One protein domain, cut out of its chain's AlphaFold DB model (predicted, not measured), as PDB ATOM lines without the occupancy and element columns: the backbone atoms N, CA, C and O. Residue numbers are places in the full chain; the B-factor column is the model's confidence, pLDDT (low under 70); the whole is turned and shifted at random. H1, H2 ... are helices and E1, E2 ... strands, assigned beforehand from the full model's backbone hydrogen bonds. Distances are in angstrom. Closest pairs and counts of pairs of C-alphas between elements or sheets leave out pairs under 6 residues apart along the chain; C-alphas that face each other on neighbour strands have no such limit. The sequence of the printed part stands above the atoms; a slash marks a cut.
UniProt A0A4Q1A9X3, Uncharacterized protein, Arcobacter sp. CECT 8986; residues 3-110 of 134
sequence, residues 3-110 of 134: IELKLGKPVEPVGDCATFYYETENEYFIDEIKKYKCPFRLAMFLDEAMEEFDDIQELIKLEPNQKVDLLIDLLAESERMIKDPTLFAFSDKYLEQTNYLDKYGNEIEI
ATOM      1  N   ILE A   3     144.698 341.316 272.937       95.88
ATOM      2  CA  ILE A   3     145.457 340.397 272.095       95.88
ATOM      3  C   ILE A   3     145.207 338.974 272.589       95.88
ATOM      4  O   ILE A   3     145.283 338.707 273.784       95.88
ATOM      5  N   GLU A   4     144.921 338.061 271.668       94.56
ATOM      6  CA  GLU A   4     144.816 336.623 271.906       94.56
ATOM      7  C   GLU A   4     145.993 335.923 271.219       94.56
ATOM      8  O   GLU A   4     146.163 336.033 270.002       94.56
ATOM      9  N   LEU A   5     146.802 335.197 271.988       93.25
ATOM     10  CA  LEU A   5     147.893 334.370 271.477       93.25
ATOM     11  C   LEU A   5     147.567 332.902 271.711       93.25
ATOM     12  O   LEU A   5     147.242 332.516 272.832       93.25
ATOM     13  N   LYS A   6     147.702 332.068 270.681       91.31
ATOM     14  CA  LYS A   6     147.547 330.618 270.814       91.31
ATOM     15  C   LYS A   6     148.874 329.899 270.586       91.31
ATOM     16  O   LYS A   6     149.383 329.883 269.468       91.31
ATOM     17  N   LEU A   7     149.416 329.299 271.645       86.81
ATOM     18  CA  LEU A   7     150.687 328.571 271.678       86.81
ATOM     19  C   LEU A   7     150.497 327.201 272.336       86.81
ATOM     20  O   LEU A   7     150.040 327.099 273.474       86.81
ATOM     21  N   GLY A   8     150.885 326.133 271.643       78.81
ATOM     22  CA  GLY A   8     150.831 324.773 272.184       78.81
ATOM     23  C   GLY A   8     151.854 324.556 273.306       78.81
ATOM     24  O   GLY A   8     152.987 325.028 273.217       78.81
ATOM     25  N   LYS A   9     151.468 323.807 274.351       69.56
ATOM     26  CA  LYS A   9     152.341 323.442 275.481       69.56
ATOM     27  C   LYS A   9     152.815 321.983 275.383       69.56
ATOM     28  O   LYS A   9     152.029 321.122 274.996       69.56
ATOM     29  N   PRO A  10     154.068 321.677 275.773       58.31
ATOM     30  CA  PRO A  10     154.634 320.325 275.691       58.31
ATOM     31  C   PRO A  10     154.116 319.307 276.741       58.31
ATOM     32  O   PRO A  10     154.546 318.157 276.719       58.31
ATOM     33  N   VAL A  11     153.200 319.672 277.653       53.19
ATOM     34  CA  VAL A  11     152.637 318.812 278.731       53.19
ATOM     35  C   VAL A  11     151.197 319.298 279.010       53.19
ATOM     36  O   VAL A  11     151.029 320.509 279.100       53.19
ATOM     37  N   GLU A  12     150.088 318.544 279.094       43.25
ATOM     38  CA  GLU A  12     149.729 317.163 279.492       43.25
ATOM     39  C   GLU A  12     148.499 316.633 278.683       43.25
ATOM     40  O   GLU A  12     147.875 317.401 277.954       43.25
ATOM     41  N   PRO A  13     148.065 315.355 278.838       46.34
ATOM     42  CA  PRO A  13     146.873 314.784 278.179       46.34
ATOM     43  C   PRO A  13     145.519 315.332 278.677       46.34
ATOM     44  O   PRO A  13     144.473 314.803 278.300       46.34
ATOM     45  N   VAL A  14     145.510 316.330 279.565       39.56
ATOM     46  CA  VAL A  14     144.300 316.820 280.232       39.56
ATOM     47  C   VAL A  14     144.328 318.345 280.314       39.56
ATOM     48  O   VAL A  14     145.091 318.914 281.085       39.56
ATOM     49  N   GLY A  15     143.428 318.991 279.572       36.59
ATOM     50  CA  GLY A  15     143.011 320.371 279.824       36.59
ATOM     51  C   GLY A  15     143.642 321.411 278.905       36.59
ATOM     52  O   GLY A  15     144.762 321.859 279.127       36.59
ATOM     53  N   ASP A  16     142.860 321.826 277.908       48.72
ATOM     54  CA  ASP A  16     143.073 323.021 277.094       48.72
ATOM     55  C   ASP A  16     143.451 324.229 277.961       48.72
ATOM     56  O   ASP A  16     142.641 324.692 278.758       48.72
ATOM     57  N   CYS A  17     144.655 324.767 277.775       53.25
ATOM     58  CA  CYS A  17     144.900 326.209 277.863       53.25
ATOM     59  C   CYS A  17     146.235 326.531 277.181       53.25
ATOM     60  O   CYS A  17     147.281 326.725 277.811       53.25
ATOM     61  N   ALA A  18     146.148 326.532 275.852       75.50
ATOM     62  CA  ALA A  18     147.136 327.030 274.906       75.50
ATOM     63  C   ALA A  18     146.866 328.500 274.524       75.50
ATOM     64  O   ALA A  18     147.507 329.015 273.620       75.50
ATOM     65  N   THR A  19     145.900 329.161 275.168       87.06
ATOM     66  CA  THR A  19     145.489 330.531 274.845       87.06
ATOM     67  C   THR A  19     145.927 331.486 275.945       87.06
ATOM     68  O   THR A  19     145.639 331.249 277.116       87.06
ATOM     69  N   PHE A  20     146.583 332.567 275.547       90.00
ATOM     70  CA  PHE A  20     147.058 333.650 276.395       90.00
ATOM     71  C   PHE A  20     146.387 334.945 275.955       90.00
ATOM     72  O   PHE A  20     146.160 335.154 274.760       90.00
ATOM     73  N   TYR A  21     146.074 335.806 276.914       93.62
ATOM     74  CA  TYR A  21     145.414 337.076 276.652       93.62
ATOM     75  C   TYR A  21     146.268 338.212 277.191       93.62
ATOM     76  O   TYR A  21     146.691 338.163 278.341       93.62
ATOM     77  N   TYR A  22     146.475 339.242 276.379       94.62
ATOM     78  CA  TYR A  22     147.229 340.429 276.767       94.62
ATOM     79  C   TYR A  22     146.409 341.686 276.518       94.62
ATOM     80  O   TYR A  22     145.690 341.788 275.522       94.62
ATOM     81  N   GLU A  23     146.540 342.655 277.414       95.69
ATOM     82  CA  GLU A  23     146.044 344.011 277.245       95.69
ATOM     83  C   GLU A  23     147.222 344.982 277.281       95.69
ATOM     84  O   GLU A  23     148.016 344.974 278.217       95.69
ATOM     85  N   THR A  24     147.360 345.792 276.233       96.06
ATOM     86  CA  THR A  24     148.437 346.787 276.132       96.06
ATOM     87  C   THR A  24     148.095 347.886 275.127       96.06
ATOM     88  O   THR A  24     147.241 347.699 274.251       96.06
ATOM     89  N   GLU A  25     148.745 349.040 275.248       94.75
ATOM     90  CA  GLU A  25     148.739 350.116 274.248       94.75
ATOM     91  C   GLU A  25     150.116 350.281 273.573       94.75
ATOM     92  O   GLU A  25     150.286 351.143 272.712       94.75
ATOM     93  N   ASN A  26     151.089 349.430 273.913       95.44
ATOM     94  CA  ASN A  26     152.453 349.474 273.404       95.44
ATOM     95  C   ASN A  26     152.530 349.098 271.915       95.44
ATOM     96  O   ASN A  26     152.520 347.920 271.545       95.44
ATOM     97  N   GLU A  27     152.646 350.102 271.043       95.25
ATOM     98  CA  GLU A  27     152.731 349.895 269.590       95.25
ATOM     99  C   GLU A  27     153.939 349.038 269.181       95.25
ATOM    100  O   GLU A  27     153.816 348.205 268.282       95.25
ATOM    101  N   TYR A  28     155.083 349.187 269.860       95.38
ATOM    102  CA  TYR A  28     156.278 348.393 269.571       95.38
ATOM    103  C   TYR A  28     156.038 346.910 269.857       95.38
ATOM    104  O   TYR A  28     156.279 346.076 268.985       95.38
ATOM    105  N   PHE A  29     155.502 346.580 271.034       95.44
ATOM    106  CA  PHE A  29     155.139 345.207 271.376       95.44
ATOM    107  C   PHE A  29     154.161 344.627 270.356       95.44
ATOM    108  O   PHE A  29     154.406 343.549 269.816       95.44
ATOM    109  N   ILE A  30     153.093 345.371 270.043       95.25
ATOM    110  CA  ILE A  30     152.054 344.966 269.091       95.25
ATOM    111  C   ILE A  30     152.649 344.665 267.711       95.25
ATOM    112  O   ILE A  30     152.263 343.685 267.071       95.25
ATOM    113  N   ASP A  31     153.565 345.495 267.223       95.88
ATOM    114  CA  ASP A  31     154.185 345.291 265.918       95.88
ATOM    115  C   ASP A  31     155.245 344.193 265.924       95.88
ATOM    116  O   ASP A  31     155.406 343.506 264.913       95.88
ATOM    117  N   GLU A  32     155.935 343.978 267.042       95.69
ATOM    118  CA  GLU A  32     156.907 342.899 267.171       95.69
ATOM    119  C   GLU A  32     156.255 341.521 267.218       95.69
ATOM    120  O   GLU A  32     156.640 340.654 266.430       95.69
ATOM    121  N   ILE A  33     155.233 341.308 268.054       94.94
ATOM    122  CA  ILE A  33     154.603 339.983 268.192       94.94
ATOM    123  C   ILE A  33     154.052 339.450 266.861       94.94
ATOM    124  O   ILE A  33     154.126 338.250 266.602       94.94
ATOM    125  N   LYS A  34     153.580 340.331 265.965       94.88
ATOM    126  CA  LYS A  34     153.051 339.970 264.634       94.88
ATOM    127  C   LYS A  34     154.096 339.334 263.713       94.88
ATOM    128  O   LYS A  34     153.728 338.709 262.721       94.88
ATOM    129  N   LYS A  35     155.387 339.545 263.981       95.50
ATOM    130  CA  LYS A  35     156.487 339.080 263.124       95.50
ATOM    131  C   LYS A  35     156.902 337.645 263.438       95.50
ATOM    132  O   LYS A  35     157.494 336.989 262.580       95.50
ATOM    133  N   TYR A  36     156.611 337.158 264.643       93.38
ATOM    134  CA  TYR A  36     157.047 335.841 265.087       93.38
ATOM    135  C   TYR A  36     156.296 334.718 264.371       93.38
ATOM    136  O   TYR A  36     155.071 334.696 264.308       93.38
ATOM    137  N   LYS A  37     157.061 333.740 263.883       89.50
ATOM    138  CA  LYS A  37     156.563 332.471 263.330       89.50
ATOM    139  C   LYS A  37     156.926 331.274 264.207       89.50
ATOM    140  O   LYS A  37     156.411 330.179 264.011       89.50
ATOM    141  N   CYS A  38     157.849 331.465 265.150       88.88
ATOM    142  CA  CYS A  38     158.357 330.423 266.029       88.88
ATOM    143  C   CYS A  38     157.794 330.581 267.456       88.88
ATOM    144  O   CYS A  38     158.204 331.510 268.155       88.88
ATOM    145  N   PRO A  39     156.968 329.636 267.942       88.50
ATOM    146  CA  PRO A  39     156.387 329.661 269.284       88.50
ATOM    147  C   PRO A  39     157.388 329.841 270.430       88.50
ATOM    148  O   PRO A  39     157.149 330.661 271.305       88.50
ATOM    149  N   PHE A  40     158.523 329.124 270.428       86.50
ATOM    150  CA  PHE A  40     159.514 329.243 271.512       86.50
ATOM    151  C   PHE A  40     160.146 330.635 271.588       86.50
ATOM    152  O   PHE A  40     160.321 331.169 272.674       86.50
ATOM    153  N   ARG A  41     160.463 331.233 270.434       90.06
ATOM    154  CA  ARG A  41     161.053 332.575 270.363       90.06
ATOM    155  C   ARG A  41     160.038 333.653 270.738       90.06
ATOM    156  O   ARG A  41     160.399 334.596 271.426       90.06
ATOM    157  N   LEU A  42     158.773 333.483 270.335       92.06
ATOM    158  CA  LEU A  42     157.698 334.367 270.780       92.06
ATOM    159  C   LEU A  42     157.519 334.281 272.298       92.06
ATOM    160  O   LEU A  42     157.460 335.317 272.937       92.06
ATOM    161  N   ALA A  43     157.490 333.076 272.874       88.69
ATOM    162  CA  ALA A  43     157.362 332.897 274.320       88.69
ATOM    163  C   ALA A  43     158.477 333.621 275.095       88.69
ATOM    164  O   ALA A  43     158.176 334.364 276.017       88.69
ATOM    165  N   MET A  44     159.734 333.494 274.655       88.50
ATOM    166  CA  MET A  44     160.849 334.239 275.258       88.50
ATOM    167  C   MET A  44     160.669 335.754 275.164       88.50
ATOM    168  O   MET A  44     160.878 336.458 276.142       88.50
ATOM    169  N   PHE A  45     160.264 336.256 273.994       93.25
ATOM    170  CA  PHE A  45     160.012 337.682 273.823       93.25
ATOM    171  C   PHE A  45     158.877 338.183 274.722       93.25
ATOM    172  O   PHE A  45     158.955 339.302 275.213       93.25
ATOM    173  N   LEU A  46     157.828 337.383 274.937       92.56
ATOM    174  CA  LEU A  46     156.738 337.738 275.848       92.56
ATOM    175  C   LEU A  46     157.243 337.859 277.289       92.56
ATOM    176  O   LEU A  46     156.919 338.849 277.939       92.56
ATOM    177  N   ASP A  47     158.062 336.907 277.751       89.44
ATOM    178  CA  ASP A  47     158.664 336.946 279.090       89.44
ATOM    179  C   ASP A  47     159.534 338.207 279.264       89.44
ATOM    180  O   ASP A  47     159.350 338.962 280.216       89.44
ATOM    181  N   GLU A  48     160.417 338.496 278.299       92.94
ATOM    182  CA  GLU A  48     161.268 339.698 278.304       92.94
ATOM    183  C   GLU A  48     160.439 340.993 278.266       92.94
ATOM    184  O   GLU A  48     160.688 341.926 279.030       92.94
ATOM    185  N   ALA A  49     159.424 341.055 277.402       93.56
ATOM    186  CA  ALA A  49     158.588 342.239 277.244       93.56
ATOM    187  C   ALA A  49     157.756 342.533 278.501       93.56
ATOM    188  O   ALA A  49     157.579 343.697 278.848       93.56
ATOM    189  N   MET A  50     157.267 341.505 279.197       91.56
ATOM    190  CA  MET A  50     156.547 341.676 280.462       91.56
ATOM    191  C   MET A  50     157.447 342.175 281.600       91.56
ATOM    192  O   MET A  50     156.949 342.808 282.528       91.56
ATOM    193  N   GLU A  51     158.752 341.896 281.550       92.75
ATOM    194  CA  GLU A  51     159.725 342.447 282.500       92.75
ATOM    195  C   GLU A  51     160.139 343.886 282.154       92.75
ATOM    196  O   GLU A  51     160.423 344.678 283.053       92.75
ATOM    197  N   GLU A  52     160.192 344.228 280.863       95.31
ATOM    198  CA  GLU A  52     160.650 345.538 280.383       95.31
ATOM    199  C   GLU A  52     159.540 346.602 280.366       95.31
ATOM    200  O   GLU A  52     159.798 347.772 280.664       95.31
ATOM    201  N   PHE A  53     158.312 346.218 280.013       92.69
ATOM    202  CA  PHE A  53     157.211 347.147 279.769       92.69
ATOM    203  C   PHE A  53     156.083 346.975 280.789       92.69
ATOM    204  O   PHE A  53     155.244 346.081 280.682       92.69
ATOM    205  N   ASP A  54     156.000 347.920 281.727       91.31
ATOM    206  CA  ASP A  54     154.957 347.963 282.765       91.31
ATOM    207  C   ASP A  54     153.521 348.079 282.203       91.31
ATOM    208  O   ASP A  54     152.550 347.847 282.924       91.31
ATOM    209  N   ASP A  55     153.363 348.488 280.939       93.38
ATOM    210  CA  ASP A  55     152.064 348.691 280.294       93.38
ATOM    211  C   ASP A  55     151.500 347.425 279.621       93.38
ATOM    212  O   ASP A  55     150.386 347.443 279.090       93.38
ATOM    213  N   ILE A  56     152.252 346.321 279.643       94.50
ATOM    214  CA  ILE A  56     151.810 345.020 279.144       94.50
ATOM    215  C   ILE A  56     151.202 344.224 280.296       94.50
ATOM    216  O   ILE A  56     151.892 343.797 281.218       94.50
ATOM    217  N   GLN A  57     149.899 343.966 280.217       93.62
ATOM    218  CA  GLN A  57     149.183 343.192 281.223       93.62
ATOM    219  C   GLN A  57     148.727 341.842 280.662       93.62
ATOM    220  O   GLN A  57     147.914 341.787 279.740       93.62
ATOM    221  N   GLU A  58     149.184 340.740 281.260       92.69
ATOM    222  CA  GLU A  58     148.616 339.412 280.998       92.69
ATOM    223  C   GLU A  58     147.284 339.240 281.748       92.69
ATOM    224  O   GLU A  58     147.160 339.524 282.945       92.69
ATOM    225  N   LEU A  59     146.261 338.764 281.040       90.81
ATOM    226  CA  LEU A  59     144.927 338.507 281.568       90.81
ATOM    227  C   LEU A  59     144.701 337.002 281.741       90.81
ATOM    228  O   LEU A  59     144.956 336.202 280.846       90.81
ATOM    229  N   ILE A  60     144.101 336.612 282.870       87.06
ATOM    230  CA  ILE A  60     143.756 335.205 283.151       87.06
ATOM    231  C   ILE A  60     142.667 334.691 282.190       87.06
ATOM    232  O   ILE A  60     142.637 333.514 281.835       87.06
ATOM    233  N   LYS A  61     141.725 335.562 281.814       87.62
ATOM    234  CA  LYS A  61     140.615 335.281 280.895       87.62
ATOM    235  C   LYS A  61     140.004 336.587 280.394       87.62
ATOM    236  O   LYS A  61     140.139 337.617 281.052       87.62
ATOM    237  N   LEU A  62     139.248 336.505 279.304       88.19
ATOM    238  CA  LEU A  62     138.403 337.599 278.834       88.19
ATOM    239  C   LEU A  62     137.033 337.594 279.526       88.19
ATOM    240  O   LEU A  62     136.473 336.543 279.853       88.19
ATOM    241  N   GLU A  63     136.471 338.782 279.705       88.00
ATOM    242  CA  GLU A  63     135.077 338.976 280.085       88.00
ATOM    243  C   GLU A  63     134.140 338.583 278.923       88.00
ATOM    244  O   GLU A  63     134.489 338.780 277.757       88.00
ATOM    245  N   PRO A  64     132.911 338.094 279.188       83.06
ATOM    246  CA  PRO A  64     132.024 337.522 278.162       83.06
ATOM    247  C   PRO A  64     131.691 338.417 276.957       83.06
ATOM    248  O   PRO A  64     131.246 337.915 275.929       83.06
ATOM    249  N   ASN A  65     131.865 339.736 277.084       88.25
ATOM    250  CA  ASN A  65     131.554 340.718 276.042       88.25
ATOM    251  C   ASN A  65     132.798 341.433 275.486       88.25
ATOM    252  O   ASN A  65     132.653 342.340 274.664       88.25
ATOM    253  N   GLN A  66     133.999 341.074 275.944       88.62
ATOM    254  CA  GLN A  66     135.234 341.633 275.402       88.62
ATOM    255  C   GLN A  66     135.495 341.067 274.006       88.62
ATOM    256  O   GLN A  66     135.276 339.886 273.736       88.62
ATOM    257  N   LYS A  67     135.940 341.939 273.099       90.56
ATOM    258  CA  LYS A  67     136.352 341.561 271.747       90.56
ATOM    259  C   LYS A  67     137.867 341.603 271.667       90.56
ATOM    260  O   LYS A  67     138.473 342.544 272.159       90.56
ATOM    261  N   VAL A  68     138.435 340.592 271.027       93.56
ATOM    262  CA  VAL A  68     139.857 340.543 270.696       93.56
ATOM    263  C   VAL A  68     140.117 341.457 269.504       93.56
ATOM    264  O   VAL A  68     139.412 341.377 268.496       93.56
ATOM    265  N   ASP A  69     141.130 342.308 269.625       96.31
ATOM    266  CA  ASP A  69     141.578 343.213 268.568       96.31
ATOM    267  C   ASP A  69     142.617 342.543 267.651       96.31
ATOM    268  O   ASP A  69     142.654 342.815 266.451       96.31
ATOM    269  N   LEU A  70     143.448 341.647 268.197       95.88
ATOM    270  CA  LEU A  70     144.472 340.901 267.456       95.88
ATOM    271  C   LEU A  70     144.543 339.445 267.900       95.88
ATOM    272  O   LEU A  70     144.684 339.158 269.081       95.88
ATOM    273  N   LEU A  71     144.513 338.544 266.922       94.56
ATOM    274  CA  LEU A  71     144.725 337.115 267.113       94.56
ATOM    275  C   LEU A  71     146.039 336.704 266.445       94.56
ATOM    276  O   LEU A  71     146.215 336.926 265.247       94.56
ATOM    277  N   ILE A  72     146.917 336.055 267.206       93.88
ATOM    278  CA  ILE A  72     148.090 335.348 266.688       93.88
ATOM    279  C   ILE A  72     147.917 333.872 267.028       93.88
ATOM    280  O   ILE A  72     147.875 333.488 268.196       93.88
ATOM    281  N   ASP A  73     147.800 333.046 265.997       92.75
ATOM    282  CA  ASP A  73     147.615 331.607 266.140       92.75
ATOM    283  C   ASP A  73     148.854 330.888 265.609       92.75
ATOM    284  O   ASP A  73     149.126 330.931 264.411       92.75
ATOM    285  N   LEU A  74     149.617 330.273 266.514       90.44
ATOM    286  CA  LEU A  74     150.781 329.448 266.189       90.44
ATOM    287  C   LEU A  74     150.609 328.018 266.725       90.44
ATOM    288  O   LEU A  74     151.594 327.324 266.981       90.44
ATOM    289  N   LEU A  75     149.367 327.556 266.925       88.56
ATOM    290  CA  LEU A  75     149.104 326.212 267.452       88.56
ATOM    291  C   LEU A  75     149.675 325.119 266.550       88.56
ATOM    292  O   LEU A  75     150.284 324.172 267.046       88.56
ATOM    293  N   ALA A  76     149.498 325.252 265.235       87.25
ATOM    294  CA  ALA A  76     149.982 324.268 264.272       87.25
ATOM    295  C   ALA A  76     151.516 324.166 264.303       87.25
ATOM    296  O   ALA A  76     152.075 323.066 264.310       87.25
ATOM    297  N   GLU A  77     152.199 325.307 264.375       87.12
ATOM    298  CA  GLU A  77     153.647 325.409 264.505       87.12
ATOM    299  C   GLU A  77     154.121 324.814 265.833       87.12
ATOM    300  O   GLU A  77     155.054 324.007 265.835       87.12
ATOM    301  N   SER A  78     153.453 325.138 266.946       84.69
ATOM    302  CA  SER A  78     153.746 324.560 268.261       84.69
ATOM    303  C   SER A  78     153.614 323.045 268.243       84.69
ATOM    304  O   SER A  78     154.521 322.344 268.684       84.69
ATOM    305  N   GLU A  79     152.516 322.516 267.705       83.44
ATOM    306  CA  GLU A  79     152.297 321.075 267.622       83.44
ATOM    307  C   GLU A  79     153.343 320.377 266.761       83.44
ATOM    308  O   GLU A  79     153.829 319.309 267.139       83.44
ATOM    309  N   ARG A  80     153.692 320.965 265.609       82.69
ATOM    310  CA  ARG A  80     154.741 320.432 264.738       82.69
ATOM    311  C   ARG A  80     156.055 320.318 265.501       82.69
ATOM    312  O   ARG A  80     156.713 319.292 265.406       82.69
ATOM    313  N   MET A  81     156.402 321.343 266.272       79.94
ATOM    314  CA  MET A  81     157.650 321.392 267.031       79.94
ATOM    315  C   MET A  81     157.651 320.444 268.235       79.94
ATOM    316  O   MET A  81     158.652 319.787 268.477       79.94
ATOM    317  N   ILE A  82     156.529 320.312 268.949       78.62
ATOM    318  CA  ILE A  82     156.385 319.377 270.081       78.62
ATOM    319  C   ILE A  82     156.465 317.915 269.614       78.62
ATOM    320  O   ILE A  82     156.992 317.061 270.326       78.62
ATOM    321  N   LYS A  83     155.907 317.609 268.436       78.62
ATOM    322  CA  LYS A  83     155.866 316.249 267.874       78.62
ATOM    323  C   LYS A  83     157.145 315.858 267.135       78.62
ATOM    324  O   LYS A  83     157.310 314.675 266.839       78.62
ATOM    325  N   ASP A  84     158.011 316.811 266.801       75.81
ATOM    326  CA  ASP A  84     159.255 316.533 266.093       75.81
ATOM    327  C   ASP A  84     160.292 315.942 267.063       75.81
ATOM    328  O   ASP A  84     160.756 316.638 267.960       75.81
ATOM    329  N   PRO A  85     160.694 314.669 266.902       69.00
ATOM    330  CA  PRO A  85     161.652 314.034 267.803       69.00
ATOM    331  C   PRO A  85     163.080 314.573 267.641       69.00
ATOM    332  O   PRO A  85     163.938 314.282 268.476       69.00
ATOM    333  N   THR A  86     163.359 315.299 266.555       73.94
ATOM    334  CA  THR A  86     164.658 315.933 266.301       73.94
ATOM    335  C   THR A  86     164.778 317.284 267.000       73.94
ATOM    336  O   THR A  86     165.890 317.689 267.338       73.94
ATOM    337  N   LEU A  87     163.644 317.936 267.275       67.88
ATOM    338  CA  LEU A  87     163.560 319.166 268.047       67.88
ATOM    339  C   LEU A  87     163.347 318.813 269.521       67.88
ATOM    340  O   LEU A  87     162.444 318.068 269.894       67.88
ATOM    341  N   PHE A  88     164.209 319.322 270.398       63.38
ATOM    342  CA  PHE A  88     164.030 319.083 271.827       63.38
ATOM    343  C   PHE A  88     162.815 319.851 272.360       63.38
ATOM    344  O   PHE A  88     162.657 321.038 272.098       63.38
ATOM    345  N   ALA A  89     162.024 319.205 273.220       62.62
ATOM    346  CA  ALA A  89     160.900 319.828 273.930       62.62
ATOM    347  C   ALA A  89     161.305 320.940 274.931       62.62
ATOM    348  O   ALA A  89     160.447 321.472 275.632       62.62
ATOM    349  N   PHE A  90     162.598 321.273 275.024       69.19
ATOM    350  CA  PHE A  90     163.141 322.318 275.894       69.19
ATOM    351  C   PHE A  90     163.590 323.513 275.049       69.19
ATOM    352  O   PHE A  90     164.338 323.323 274.086       69.19
ATOM    353  N   SER A  91     163.183 324.721 275.451       71.88
ATOM    354  CA  SER A  91     163.493 325.993 274.780       71.88
ATOM    355  C   SER A  91     164.984 326.155 274.498       71.88
ATOM    356  O   SER A  91     165.365 326.361 273.351       71.88
ATOM    357  N   ASP A  92     165.834 325.973 275.507       76.88
ATOM    358  CA  ASP A  92     167.267 326.275 275.407       76.88
ATOM    359  C   ASP A  92     167.950 325.398 274.355       76.88
ATOM    360  O   ASP A  92     168.643 325.880 273.463       76.88
ATOM    361  N   LYS A  93     167.656 324.094 274.388       75.88
ATOM    362  CA  LYS A  93     168.175 323.139 273.403       75.88
ATOM    363  C   LYS A  93     167.636 323.412 272.004       75.88
ATOM    364  O   LYS A  93     168.372 323.260 271.033       75.88
ATOM    365  N   TYR A  94     166.363 323.791 271.891       81.44
ATOM    366  CA  TYR A  94     165.783 324.166 270.607       81.44
ATOM    367  C   TYR A  94     166.507 325.380 270.008       81.44
ATOM    368  O   TYR A  94     166.826 325.376 268.820       81.44
ATOM    369  N   LEU A  95     166.818 326.400 270.811       82.56
ATOM    370  CA  LEU A  95     167.546 327.590 270.356       82.56
ATOM    371  C   LEU A  95     168.972 327.248 269.915       82.56
ATOM    372  O   LEU A  95     169.387 327.674 268.840       82.56
ATOM    373  N   GLU A  96     169.686 326.422 270.685       83.69
ATOM    374  CA  GLU A  96     171.026 325.938 270.325       83.69
ATOM    375  C   GLU A  96     171.031 325.197 268.979       83.69
ATOM    376  O   GLU A  96     171.905 325.417 268.141       83.69
ATOM    377  N   GLN A  97     170.034 324.337 268.749       81.50
ATOM    378  CA  GLN A  97     169.895 323.568 267.510       81.50
ATOM    379  C   GLN A  97     169.420 324.409 266.320       81.50
ATOM    380  O   GLN A  97     169.583 323.983 265.178       81.50
ATOM    381  N   THR A  98     168.832 325.581 266.568       83.25
ATOM    382  CA  THR A  98     168.245 326.456 265.544       83.25
ATOM    383  C   THR A  98     168.955 327.803 265.447       83.25
ATOM    384  O   THR A  98     168.327 328.821 265.165       83.25
ATOM    385  N   ASN A  99     170.274 327.821 265.650       85.69
ATOM    386  CA  ASN A  99     171.101 329.026 265.526       85.69
ATOM    387  C   ASN A  99     171.114 329.643 264.111       85.69
ATOM    388  O   ASN A  99     171.483 330.800 263.950       85.69
ATOM    389  N   TYR A 100     170.697 328.878 263.101       85.31
ATOM    390  CA  TYR A 100     170.516 329.322 261.719       85.31
ATOM    391  C   TYR A 100     169.198 330.085 261.492       85.31
ATOM    392  O   TYR A 100     168.951 330.546 260.379       85.31
ATOM    393  N   LEU A 101     168.338 330.199 262.512       89.56
ATOM    394  CA  LEU A 101     167.100 330.977 262.457       89.56
ATOM    395  C   LEU A 101     167.247 332.309 263.202       89.56
ATOM    396  O   LEU A 101     167.789 332.349 264.310       89.56
ATOM    397  N   ASP A 102     166.669 333.372 262.643       90.62
ATOM    398  CA  ASP A 102     166.580 334.694 263.265       90.62
ATOM    399  C   ASP A 102     165.684 334.688 264.522       90.62
ATOM    400  O   ASP A 102     165.093 333.671 264.905       90.62
ATOM    401  N   LYS A 103     165.544 335.845 265.181       89.81
ATOM    402  CA  LYS A 103     164.687 335.985 266.372       89.81
ATOM    403  C   LYS A 103     163.198 335.724 266.109       89.81
ATOM    404  O   LYS A 103     162.475 335.422 267.046       89.81
ATOM    405  N   TYR A 104     162.735 335.766 264.862       92.56
ATOM    406  CA  TYR A 104     161.342 335.501 264.489       92.56
ATOM    407  C   TYR A 104     161.100 334.051 264.040       92.56
ATOM    408  O   TYR A 104     159.949 333.606 263.993       92.56
ATOM    409  N   GLY A 105     162.166 333.301 263.745       87.50
ATOM    410  CA  GLY A 105     162.125 331.936 263.227       87.50
ATOM    411  C   GLY A 105     162.265 331.818 261.705       87.50
ATOM    412  O   GLY A 105     161.874 330.788 261.161       87.50
ATOM    413  N   ASN A 106     162.770 332.839 261.006       89.00
ATOM    414  CA  ASN A 106     163.119 332.745 259.584       89.00
ATOM    415  C   ASN A 106     164.564 332.269 259.418       89.00
ATOM    416  O   ASN A 106     165.412 332.589 260.246       89.00
ATOM    417  N   GLU A 107     164.853 331.539 258.340       88.75
ATOM    418  CA  GLU A 107     166.230 331.186 257.980       88.75
ATOM    419  C   GLU A 107     167.053 332.453 257.736       88.75
ATOM    420  O   GLU A 107     166.626 333.361 257.020       88.75
ATOM    421  N   ILE A 108     168.228 332.514 258.356       85.75
ATOM    422  CA  ILE A 108     169.202 333.569 258.105       85.75
ATOM    423  C   ILE A 108     169.901 333.212 256.792       85.75
ATOM    424  O   ILE A 108     170.482 332.130 256.676       85.75
ATOM    425  N   GLU A 109     169.856 334.107 255.806       73.56
ATOM    426  CA  GLU A 109     170.712 333.987 254.627       73.56
ATOM    427  C   GLU A 109     172.168 334.108 255.085       73.56
ATOM    428  O   GLU A 109     172.641 335.186 255.442       73.56
ATOM    429  N   ILE A 110     172.875 332.982 255.128       59.75
ATOM    430  CA  ILE A 110     174.319 332.980 255.325       59.75
ATOM    431  C   ILE A 110     174.915 333.336 253.965       59.75
ATOM    432  O   ILE A 110     174.969 332.488 253.073       59.75
TER     433      ILE A 110
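What this domain is: This is residues 3 to 110 of the 134 residues of an uncharacterized protein of Arcobacter sp. CECT 8986 (UniProt A0A4Q1A9X3). A small, twisted sheet of four short strands has its longest helix, H2, lying slantwise over one face, with H1 beside H2 and running the opposite way. H3 follows from the end of strand E4 and only grazes the sheet, while H4 is farther out, off the sheet, and is followed by a tail, residues 98 to 110. The printed part has 108 residues with four named helices and four named strands, in the order E1 E2 H1 H2 E3 E4 H3 H4. The sheet runs E3 E2 E1 E4 and is mixed; the class is mixed, helices and strands, with 53 of the 108 residues in named elements, under half. The whole is compact, with a radius of gyration of the C-alphas of 14.6 A and spans of 43 by 36 by 21 A.

How they stand to each other: E1, residues 3 to 6, and E2, residues 19 to 23, form an antiparallel hairpin, with N 5 and O 20 2.8 A apart, within hydrogen-bond range. E3, residues 57 to 59, is an edge strand antiparallel to E2, with N 59 and O 21 2.8 A apart. E4, residues 70 to 73, is the other edge strand, parallel to E1, with N 4 and O 70 2.8 A apart. H2, residues 39 to 52, is on the sheet at a height over the sheet of 10.8 A, on a local plane fitted to just 6 C-alphas of the sheet. It runs slantwise to the strands, at 38 degrees to E3 on the local plane. H1, residues 27 to 33, is only just on the sheet, with 5 pairs of C-alphas within 10 A, and only grazes it with residues 30 to 33. H1 and H2 are close but not clearly touching, at a shallow tilt of 27 degrees, opposite ways; their closest C-alphas, Ile 33 and Leu 42, are 6.9 A apart. H3, residues 75 to 83, is also only just on the sheet, with 5 such pairs, and only grazes it with residues 75 to 78. H3 is close to H2 but not clearly touching; the closest C-alphas, Pro 39 and Ser 78, are 5.8 A apart. H4, residues 91 to 97, is not on the sheet; it is close to H2 but not clearly touching, at a steep tilt of 56 degrees, with the closest C-alphas, Phe 40 and Ser 91, 6.1 A apart. H3 and H4 are apart. In H1, H2, H3 and H4 every O i to N i+4 pair is within hydrogen-bond range.

Where its parts are: E1 begins at C-alpha 3, (145.457, 340.397, 272.095). E2, residues 19 to 23, is 13.7 A long from first to last C-alpha. H2 runs 19.8 A, from C-alpha 39 at (156.387, 329.661, 269.284) to C-alpha 52. H3, residues 75 to 83, is 12.0 A long. H4 ends at C-alpha 97, (169.895, 323.568, 267.510).

The domain as a whole: The two C-alphas farthest apart, those of Pro 64 and Ile 110, are 48.3 A apart. The printed part has no cut. The link E1 to E2, of 12 residues, is long. The mean pLDDT of the printed part is 84.4; residues 9 to 17, 85, 87 to 90 and 110 are under 70.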